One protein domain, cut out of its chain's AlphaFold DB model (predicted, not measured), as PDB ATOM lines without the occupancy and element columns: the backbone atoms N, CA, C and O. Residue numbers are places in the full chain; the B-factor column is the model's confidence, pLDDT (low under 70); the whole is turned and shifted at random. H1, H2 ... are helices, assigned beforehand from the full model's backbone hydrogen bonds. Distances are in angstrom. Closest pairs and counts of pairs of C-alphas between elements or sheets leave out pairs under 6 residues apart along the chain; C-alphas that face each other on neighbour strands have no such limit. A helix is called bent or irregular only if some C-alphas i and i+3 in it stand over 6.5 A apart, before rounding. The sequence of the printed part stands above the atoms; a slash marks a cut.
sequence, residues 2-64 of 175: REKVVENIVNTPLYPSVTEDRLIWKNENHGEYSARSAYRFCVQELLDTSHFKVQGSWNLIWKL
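AT A GLANCE: This is residues 2 to 64 of the 175 residues of the protein "RNase H type-1 domain-containing protein" of Medicago truncatula (UniProt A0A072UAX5). This is a drawn-out, winding chain with three short, separate helices strung along it and no common core: H2 lies between the two ends, H1 is at one end and H3 near the other. The long link from H1 folds into a loop in residues 22 to 34 before it enters H2, while residues 2 to 21 and 42 to 64 stand free. The printed part has 63 residues, with H1, H2 and H3 in that order and no named strand; its class is all helix, though under half of the residues, 27 of 63, are in named elements. It is extended, with a radius of gyration of the C-alphas of 20.5 A, and its outline is a rod spanning 61 by 24 by 17 A.

HOW THE PARTS SIT: Start at H2, residues 35 to 46, the longest helix, which touches no helix. Look back along the backbone to H1, residues 2 to 10: H1 and H2 are apart, with no C-alpha of the one within 8 A of the other. Look onward to H3, residues 58 to 63, and you find H2 and H3 apart by the same 8 A test. H1 and H3 are apart too. Within H1, H2 and H3, every O i to N i+4 pair is within hydrogen-bond range.

IN THESE COORDINATES: Find C-alpha 35 at (26.566, -42.002, 23.275); from there H2 runs 15.3 A to C-alpha 46. It is neither bent nor irregular, but only just: C-alphas 43 and 46 are 6.0 A apart. H1 starts at C-alpha 2, at (29.134, -7.406, 16.525), and measures 12.8 A; H3 measures 8.6 A and ends at C-alpha 63, at (23.621, -64.350, 32.840).

THE WHOLE: The two C-alphas farthest apart, those of Glu 3 and Leu 64, are 63.3 A apart. The printed part has no cut. Both links are long, with 24 residues between H1 and H2 and 11 between H2 and H3. In the B-factor column, the mean pLDDT of the printed part is 72.1, and 27 residues are under 70, among them 43 to 56 and 58 to 64.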
ATOM      1  N   ARG A   2      28.446  -6.109  16.725       62.22
ATOM      2  CA  ARG A   2      29.134  -7.406  16.525       62.22
ATOM      3  C   ARG A   2      30.668  -7.329  16.598       62.22
ATOM      4  O   ARG A   2      31.277  -8.190  17.213       62.22
ATOM      5  N   GLU A   3      31.273  -6.271  16.058       68.56
ATOM      6  CA  GLU A   3      32.739  -6.089  16.049       68.56
ATOM      7  C   GLU A   3      33.343  -6.034  17.460       68.56
ATOM      8  O   GLU A   3      34.353  -6.671  17.730       68.56
ATOM      9  N   LYS A   4      32.647  -5.382  18.399       77.44
ATOM     10  CA  LYS A   4      33.083  -5.250  19.796       77.44
ATOM     11  C   LYS A   4      33.065  -6.582  20.562       77.44
ATOM     12  O   LYS A   4      33.826  -6.767  21.500       77.44
ATOM     13  N   VAL A   5      32.192  -7.517  20.174       82.44
ATOM     14  CA  VAL A   5      32.136  -8.865  20.772       82.44
ATOM     15  C   VAL A   5      33.302  -9.714  20.273       82.44
ATOM     16  O   VAL A   5      33.940 -10.389  21.072       82.44
ATOM     17  N   VAL A   6      33.612  -9.634  18.976       81.19
ATOM     18  CA  VAL A   6      34.758 -10.340  18.382       81.19
ATOM     19  C   VAL A   6      36.066  -9.851  19.003       81.19
ATOM     20  O   VAL A   6      36.880 -10.665  19.424       81.19
ATOM     21  N   GLU A   7      36.229  -8.534  19.143       83.62
ATOM     22  CA  GLU A   7      37.412  -7.930  19.766       83.62
ATOM     23  C   GLU A   7      37.602  -8.387  21.223       83.62
ATOM     24  O   GLU A   7      38.715  -8.702  21.641       83.62
ATOM     25  N   ASN A   8      36.516  -8.511  21.991       84.88
ATOM     26  CA  ASN A   8      36.580  -9.004  23.367       84.88
ATOM     27  C   ASN A   8      36.930 -10.501  23.455       84.88
ATOM     28  O   ASN A   8      37.625 -10.913  24.382       84.88
ATOM     29  N   ILE A   9      36.474 -11.315  22.498       81.38
ATOM     30  CA  ILE A   9      36.803 -12.749  22.450       81.38
ATOM     31  C   ILE A   9      38.290 -12.937  22.134       81.38
ATOM     32  O   ILE A   9      38.970 -13.677  22.839       81.38
ATOM     33  N   VAL A  10      38.812 -12.222  21.131       80.94
ATOM     34  CA  VAL A  10      40.224 -12.315  20.715       80.94
ATOM     35  C   VAL A  10      41.179 -11.883  21.832       80.94
ATOM     36  O   VAL A  10      42.255 -12.454  21.976       80.94
ATOM     37  N   ASN A  11      40.775 -10.915  22.655       84.50
ATOM     38  CA  ASN A  11      41.597 -10.391  23.746       84.50
ATOM     39  C   ASN A  11      41.428 -11.136  25.080       84.50
ATOM     40  O   ASN A  11      41.971 -10.691  26.091       84.50
ATOM     41  N   THR A  12      40.679 -12.243  25.125       85.62
ATOM     42  CA  THR A  12      40.533 -13.026  26.359       85.62
ATOM     43  C   THR A  12      41.858 -13.742  26.668       85.62
ATOM     44  O   THR A  12      42.270 -14.604  25.892       85.62
ATOM     45  N   PRO A  13      42.552 -13.409  27.774       83.19
ATOM     46  CA  PRO A  13      43.855 -13.988  28.069       83.19
ATOM     47  C   PRO A  13      43.723 -15.480  28.386       83.19
ATOM     48  O   PRO A  13      43.004 -15.875  29.306       83.19
ATOM     49  N   LEU A  14      44.441 -16.305  27.626       81.31
ATOM     50  CA  LEU A  14      44.564 -17.739  27.869       81.31
ATOM     51  C   LEU A  14      45.781 -18.023  28.755       81.31
ATOM     52  O   LEU A  14      46.753 -17.267  28.779       81.31
ATOM     53  N   TYR A  15      45.742 -19.136  29.485       83.25
ATOM     54  CA  TYR A  15      46.907 -19.592  30.239       83.25
ATOM     55  C   TYR A  15      48.043 -19.991  29.279       83.25
ATOM     56  O   TYR A  15      47.764 -20.659  28.284       83.25
ATOM     57  N   PRO A  16      49.323 -19.697  29.590       81.06
ATOM     58  CA  PRO A  16      50.459 -20.038  28.721       81.06
ATOM     59  C   PRO A  16      50.605 -21.535  28.407       81.06
ATOM     60  O   PRO A  16      51.259 -21.907  27.440       81.06
ATOM     61  N   SER A  17      50.012 -22.402  29.233       80.88
ATOM     62  CA  SER A  17      49.979 -23.854  29.037       80.88
ATOM     63  C   SER A  17      48.968 -24.317  27.982       80.88
ATOM     64  O   SER A  17      48.964 -25.493  27.626       80.88
ATOM     65  N   VAL A  18      48.079 -23.434  27.519       77.44
ATOM     66  CA  VAL A  18      47.087 -23.727  26.477       77.44
ATOM     67  C   VAL A  18      47.725 -23.419  25.129       77.44
ATOM     68  O   VAL A  18      47.662 -22.298  24.636       77.44
ATOM     69  N   THR A  19      48.396 -24.416  24.560       77.44
ATOM     70  CA  THR A  19      49.054 -24.292  23.252       77.44
ATOM     71  C   THR A  19      48.160 -24.732  22.096       77.44
ATOM     72  O   THR A  19      48.420 -24.364  20.957       77.44
ATOM     73  N   GLU A  20      47.122 -25.526  22.379       79.06
ATOM     74  CA  GLU A  20      46.217 -26.114  21.390       79.06
ATOM     75  C   GLU A  20      44.803 -26.247  21.964       79.06
ATOM     76  O   GLU A  20      44.629 -26.523  23.157       79.06
ATOM     77  N   ASP A  21      43.801 -26.109  21.096       77.88
ATOM     78  CA  ASP A  21      42.405 -26.350  21.444       77.88
ATOM     79  C   ASP A  21      42.160 -27.838  21.715       77.88
ATOM     80  O   ASP A  21      42.607 -28.719  20.978       77.88
ATOM     81  N   ARG A  22      41.413 -28.132  22.783       71.50
ATOM     82  CA  ARG A  22      41.033 -29.499  23.156       71.50
ATOM     83  C   ARG A  22      39.548 -29.566  23.471       71.50
ATOM     84  O   ARG A  22      39.024 -28.730  24.202       71.50
ATOM     85  N   LEU A  23      38.883 -30.599  22.957       74.50
ATOM     86  CA  LEU A  23      37.515 -30.921  23.354       74.50
ATOM     87  C   LEU A  23      37.531 -31.466  24.785       74.50
ATOM     88  O   LEU A  23      38.185 -32.471  25.068       74.50
ATOM     89  N   ILE A  24      36.817 -30.794  25.685       73.25
ATOM     90  CA  ILE A  24      36.690 -31.183  27.090       73.25
ATOM     91  C   ILE A  24      35.213 -31.434  27.364       73.25
ATOM     92  O   ILE A  24      34.366 -30.578  27.112       73.25
ATOM     93  N   TRP A  25      34.908 -32.609  27.903       74.19
ATOM     94  CA  TRP A  25      33.546 -33.014  28.215       74.19
ATOM     95  C   TRP A  25      33.363 -33.082  29.728       74.19
ATOM     96  O   TRP A  25      34.208 -33.612  30.451       74.19
ATOM     97  N   LYS A  26      32.246 -32.546  30.229       67.44
ATOM     98  CA  LYS A  26      31.920 -32.594  31.660       67.44
ATOM     99  C   LYS A  26      31.814 -34.058  32.105       67.44
ATOM    100  O   LYS A  26      31.082 -34.832  31.496       67.44
ATOM    101  N   ASN A  27      32.514 -34.413  33.184       65.31
ATOM    102  CA  ASN A  27      32.584 -35.764  33.757       65.31
ATOM    103  C   ASN A  27      33.294 -36.826  32.884       65.31
ATOM    104  O   ASN A  27      33.091 -38.020  33.123       65.31
ATOM    105  N   GLU A  28      34.132 -36.427  31.916       74.81
ATOM    106  CA  GLU A  28      35.014 -37.346  31.176       74.81
ATOM    107  C   GLU A  28      36.453 -36.819  31.101       74.81
ATOM    108  O   GLU A  28      36.723 -35.744  30.569       74.81
ATOM    109  N   ASN A  29      37.400 -37.618  31.598       68.31
ATOM    110  CA  ASN A  29      38.796 -37.198  31.770       68.31
ATOM    111  C   ASN A  29      39.714 -37.597  30.601       68.31
ATOM    112  O   ASN A  29      40.874 -37.194  30.571       68.31
ATOM    113  N   HIS A  30      39.215 -38.394  29.651       71.06
ATOM    114  CA  HIS A  30      40.005 -38.930  28.535       71.06
ATOM    115  C   HIS A  30      39.687 -38.272  27.185       71.06
ATOM    116  O   HIS A  30      40.242 -38.671  26.169       71.06
ATOM    117  N   GLY A  31      38.804 -37.266  27.159       69.31
ATOM    118  CA  GLY A  31      38.472 -36.510  25.943       69.31
ATOM    119  C   GLY A  31      37.576 -37.244  24.936       69.31
ATOM    120  O   GLY A  31      37.091 -36.621  23.993       69.31
ATOM    121  N   GLU A  32      37.289 -38.529  25.143       75.44
ATOM    122  CA  GLU A  32      36.378 -39.306  24.302       75.44
ATOM    123  C   GLU A  32      34.936 -39.202  24.808       75.44
ATOM    124  O   GLU A  32      34.591 -39.704  25.879       75.44
ATOM    125  N   TYR A  33      34.070 -38.566  24.019       75.06
ATOM    126  CA  TYR A  33      32.639 -38.516  24.298       75.06
ATOM    127  C   TYR A  33      31.894 -39.525  23.443       75.06
ATOM    128  O   TYR A  33      31.986 -39.522  22.217       75.06
ATOM    129  N   SER A  34      31.129 -40.386  24.104       79.00
ATOM    130  CA  SER A  34      30.335 -41.424  23.453       79.00
ATOM    131  C   SER A  34      28.849 -41.249  23.751       79.00
ATOM    132  O   SER A  34      28.462 -40.615  24.736       79.00
ATOM    133  N   ALA A  35      27.993 -41.903  22.962       71.44
ATOM    134  CA  ALA A  35      26.566 -42.002  23.275       71.44
ATOM    135  C   ALA A  35      26.322 -42.604  24.676       71.44
ATOM    136  O   ALA A  35      25.384 -42.217  25.370       71.44
ATOM    137  N   ARG A  36      27.207 -43.503  25.135       72.62
ATOM    138  CA  ARG A  36      27.170 -44.068  26.490       72.62
ATOM    139  C   ARG A  36      27.491 -43.020  27.557       72.62
ATOM    140  O   ARG A  36      26.842 -43.020  28.601       72.62
ATOM    141  N   SER A  37      28.454 -42.135  27.299       73.06
ATOM    142  CA  SER A  37      28.803 -41.014  28.184       73.06
ATOM    143  C   SER A  37      27.646 -40.017  28.287       73.06
ATOM    144  O   SER A  37      27.247 -39.666  29.398       73.06
ATOM    145  N   ALA A  38      27.028 -39.662  27.152       72.94
ATOM    146  CA  ALA A  38      25.841 -38.807  27.100       72.94
ATOM    147  C   ALA A  38      24.658 -39.409  27.873       72.94
ATOM    148  O   ALA A  38      24.065 -38.755  28.729       72.94
ATOM    149  N   TYR A  39      24.355 -40.686  27.627       74.25
ATOM    150  CA  TYR A  39      23.286 -41.400  28.322       74.25
ATOM    151  C   TYR A  39      23.533 -41.467  29.834       74.25
ATOM    152  O   TYR A  39      22.627 -41.194  30.620       74.25
ATOM    153  N   ARG A  40      24.770 -41.775  30.258       75.75
ATOM    154  CA  ARG A  40      25.149 -41.810  31.678       75.75
ATOM    155  C   ARG A  40      24.922 -40.455  32.345       75.75
ATOM    156  O   ARG A  40      24.331 -40.424  33.418       75.75
ATOM    157  N   PHE A  41      25.345 -39.365  31.702       74.12
ATOM    158  CA  PHE A  41      25.124 -38.007  32.199       74.12
ATOM    159  C   PHE A  41      23.628 -37.700  32.358       74.12
ATOM    160  O   PHE A  41      23.199 -37.312  33.442       74.12
ATOM    161  N   CYS A  42      22.811 -37.964  31.334       71.62
ATOM    162  CA  CYS A  42      21.368 -37.718  31.400       71.62
ATOM    163  C   CYS A  42      20.677 -38.525  32.511       71.62
ATOM    164  O   CYS A  42      19.849 -37.994  33.243       71.62
ATOM    165  N   VAL A  43      21.028 -39.803  32.667       69.00
ATOM    166  CA  VAL A  43      20.396 -40.689  33.659       69.00
ATOM    167  C   VAL A  43      20.840 -40.392  35.093       69.00
ATOM    168  O   VAL A  43      20.077 -40.643  36.025       69.00
ATOM    169  N   GLN A  44      22.070 -39.912  35.294       67.12
ATOM    170  CA  GLN A  44      22.614 -39.653  36.632       67.12
ATOM    171  C   GLN A  44      22.324 -38.238  37.136       67.12
ATOM    172  O   GLN A  44      22.070 -38.087  38.326       67.12
ATOM    173  N   GLU A  45      22.346 -37.236  36.254       66.56
ATOM    174  CA  GLU A  45      22.293 -35.820  36.642       66.56
ATOM    175  C   GLU A  45      20.981 -35.127  36.250       66.56
ATOM    176  O   GLU A  45      20.586 -34.170  36.909       66.56
ATOM    177  N   LEU A  46      20.304 -35.569  35.179       62.84
ATOM    178  CA  LEU A  46      19.128 -34.865  34.634       62.84
ATOM    179  C   LEU A  46      17.789 -35.538  34.952       62.84
ATOM    180  O   LEU A  46      16.757 -34.874  34.912       62.84
ATOM    181  N   LEU A  47      17.783 -36.837  35.253       63.91
ATOM    182  CA  LEU A  47      16.561 -37.612  35.477       63.91
ATOM    183  C   LEU A  47      16.575 -38.264  36.862       63.91
ATOM    184  O   LEU A  47      17.478 -39.040  37.177       63.91
ATOM    185  N   ASP A  48      15.535 -38.025  37.668       64.06
ATOM    186  CA  ASP A  48      15.333 -38.771  38.914       64.06
ATOM    187  C   ASP A  48      14.843 -40.194  38.612       64.06
ATOM    188  O   ASP A  48      13.653 -40.506  38.562       64.06
ATOM    189  N   THR A  49      15.810 -41.076  38.387       63.19
ATOM    190  CA  THR A  49      15.597 -42.505  38.141       63.19
ATOM    191  C   THR A  49      15.751 -43.347  39.403       63.19
ATOM    192  O   THR A  49      15.851 -44.571  39.316       63.19
ATOM    193  N   SER A  50      15.796 -42.723  40.587       68.44
ATOM    194  CA  SER A  50      16.041 -43.413  41.861       68.44
ATOM    195  C   SER A  50      15.071 -44.578  42.098       68.44
ATOM    196  O   SER A  50      15.500 -45.659  42.495       68.44
ATOM    197  N   HIS A  51      13.801 -44.409  41.731       63.91
ATOM    198  CA  HIS A  51      12.750 -45.421  41.852       63.91
ATOM    199  C   HIS A  51      12.882 -46.615  40.883       63.91
ATOM    200  O   HIS A  51      12.292 -47.664  41.132       63.91
ATOM    201  N   PHE A  52      13.674 -46.501  39.809       55.94
ATOM    202  CA  PHE A  52      13.981 -47.613  38.896       55.94
ATOM    203  C   PHE A  52      15.255 -48.380  39.289       55.94
ATOM    204  O   PHE A  52      15.546 -49.440  38.729       55.94
ATOM    205  N   LYS A  53      16.045 -47.856  40.235       61.59
ATOM    206  CA  LYS A  53      17.294 -48.483  40.675       61.59
ATOM    207  C   LYS A  53      16.989 -49.578  41.693       61.59
ATOM    208  O   LYS A  53      16.847 -49.325  42.882       61.59
ATOM    209  N   VAL A  54      16.938 -50.819  41.223       66.62
ATOM    210  CA  VAL A  54      16.843 -51.994  42.097       66.62
ATOM    211  C   VAL A  54      18.250 -52.436  42.508       66.62
ATOM    212  O   VAL A  54      19.127 -52.633  41.662       66.62
ATOM    213  N   GLN A  55      18.484 -52.582  43.814       61.47
ATOM    214  CA  GLN A  55      19.748 -53.094  44.342       61.47
ATOM    215  C   GLN A  55      19.883 -54.584  43.999       61.47
ATOM    216  O   GLN A  55      19.014 -55.388  44.326       61.47
ATOM    217  N   GLY A  56      20.975 -54.971  43.335       67.12
ATOM    218  CA  GLY A  56      21.191 -56.364  42.955       67.12
ATOM    219  C   GLY A  56      22.403 -56.578  42.057       67.12
ATOM    220  O   GLY A  56      22.958 -55.644  41.477       67.12
ATOM    221  N   SER A  57      22.825 -57.838  41.937       73.75
ATOM    222  CA  SER A  57      23.904 -58.225  41.025       73.75
ATOM    223  C   SER A  57      23.362 -58.330  39.601       73.75
ATOM    224  O   SER A  57      22.948 -59.398  39.148       73.75
ATOM    225  N   TRP A  58      23.369 -57.208  38.880       62.16
ATOM    226  CA  TRP A  58      22.924 -57.126  37.484       62.16
ATOM    227  C   TRP A  58      23.645 -58.125  36.568       62.16
ATOM    228  O   TRP A  58      23.056 -58.635  35.620       62.16
ATOM    229  N   ASN A  59      24.886 -58.495  36.898       64.44
ATOM    230  CA  ASN A  59      25.633 -59.538  36.194       64.44
ATOM    231  C   ASN A  59      24.965 -60.919  36.260       64.44
ATOM    232  O   ASN A  59      25.164 -61.718  35.351       64.44
ATOM    233  N   LEU A  60      24.193 -61.223  37.309       67.88
ATOM    234  CA  LEU A  60      23.401 -62.454  37.378       67.88
ATOM    235  C   LEU A  60      22.166 -62.361  36.480       67.88
ATOM    236  O   LEU A  60      21.869 -63.327  35.789       67.88
ATOM    237  N   ILE A  61      21.513 -61.195  36.423       65.81
ATOM    238  CA  ILE A  61      20.363 -60.951  35.538       65.81
ATOM    239  C   ILE A  61      20.765 -61.145  34.073       65.81
ATOM    240  O   ILE A  61      20.112 -61.891  33.352       65.81
ATOM    241  N   TRP A  62      21.888 -60.561  33.650       56.03
ATOM    242  CA  TRP A  62      22.397 -60.717  32.282       56.03
ATOM    243  C   TRP A  62      22.909 -62.130  31.961       56.03
ATOM    244  O   TRP A  62      23.027 -62.489  30.793       56.03
ATOM    245  N   LYS A  63      23.213 -62.941  32.983       69.31
ATOM    246  CA  LYS A  63      23.621 -64.350  32.840       69.31
ATOM    247  C   LYS A  63      22.453 -65.330  32.915       69.31
ATOM    248  O   LYS A  63      22.652 -66.514  32.635       69.31
ATOM    249  N   LEU A  64      21.256 -64.878  33.294       59.12
ATOM    250  CA  LEU A  64      20.074 -65.723  33.244       59.12
ATOM    251  C   LEU A  64      19.843 -66.123  31.788       59.12
ATOM    252  O   LEU A  64      19.696 -65.280  30.905       59.12
TER     253      LEU A  64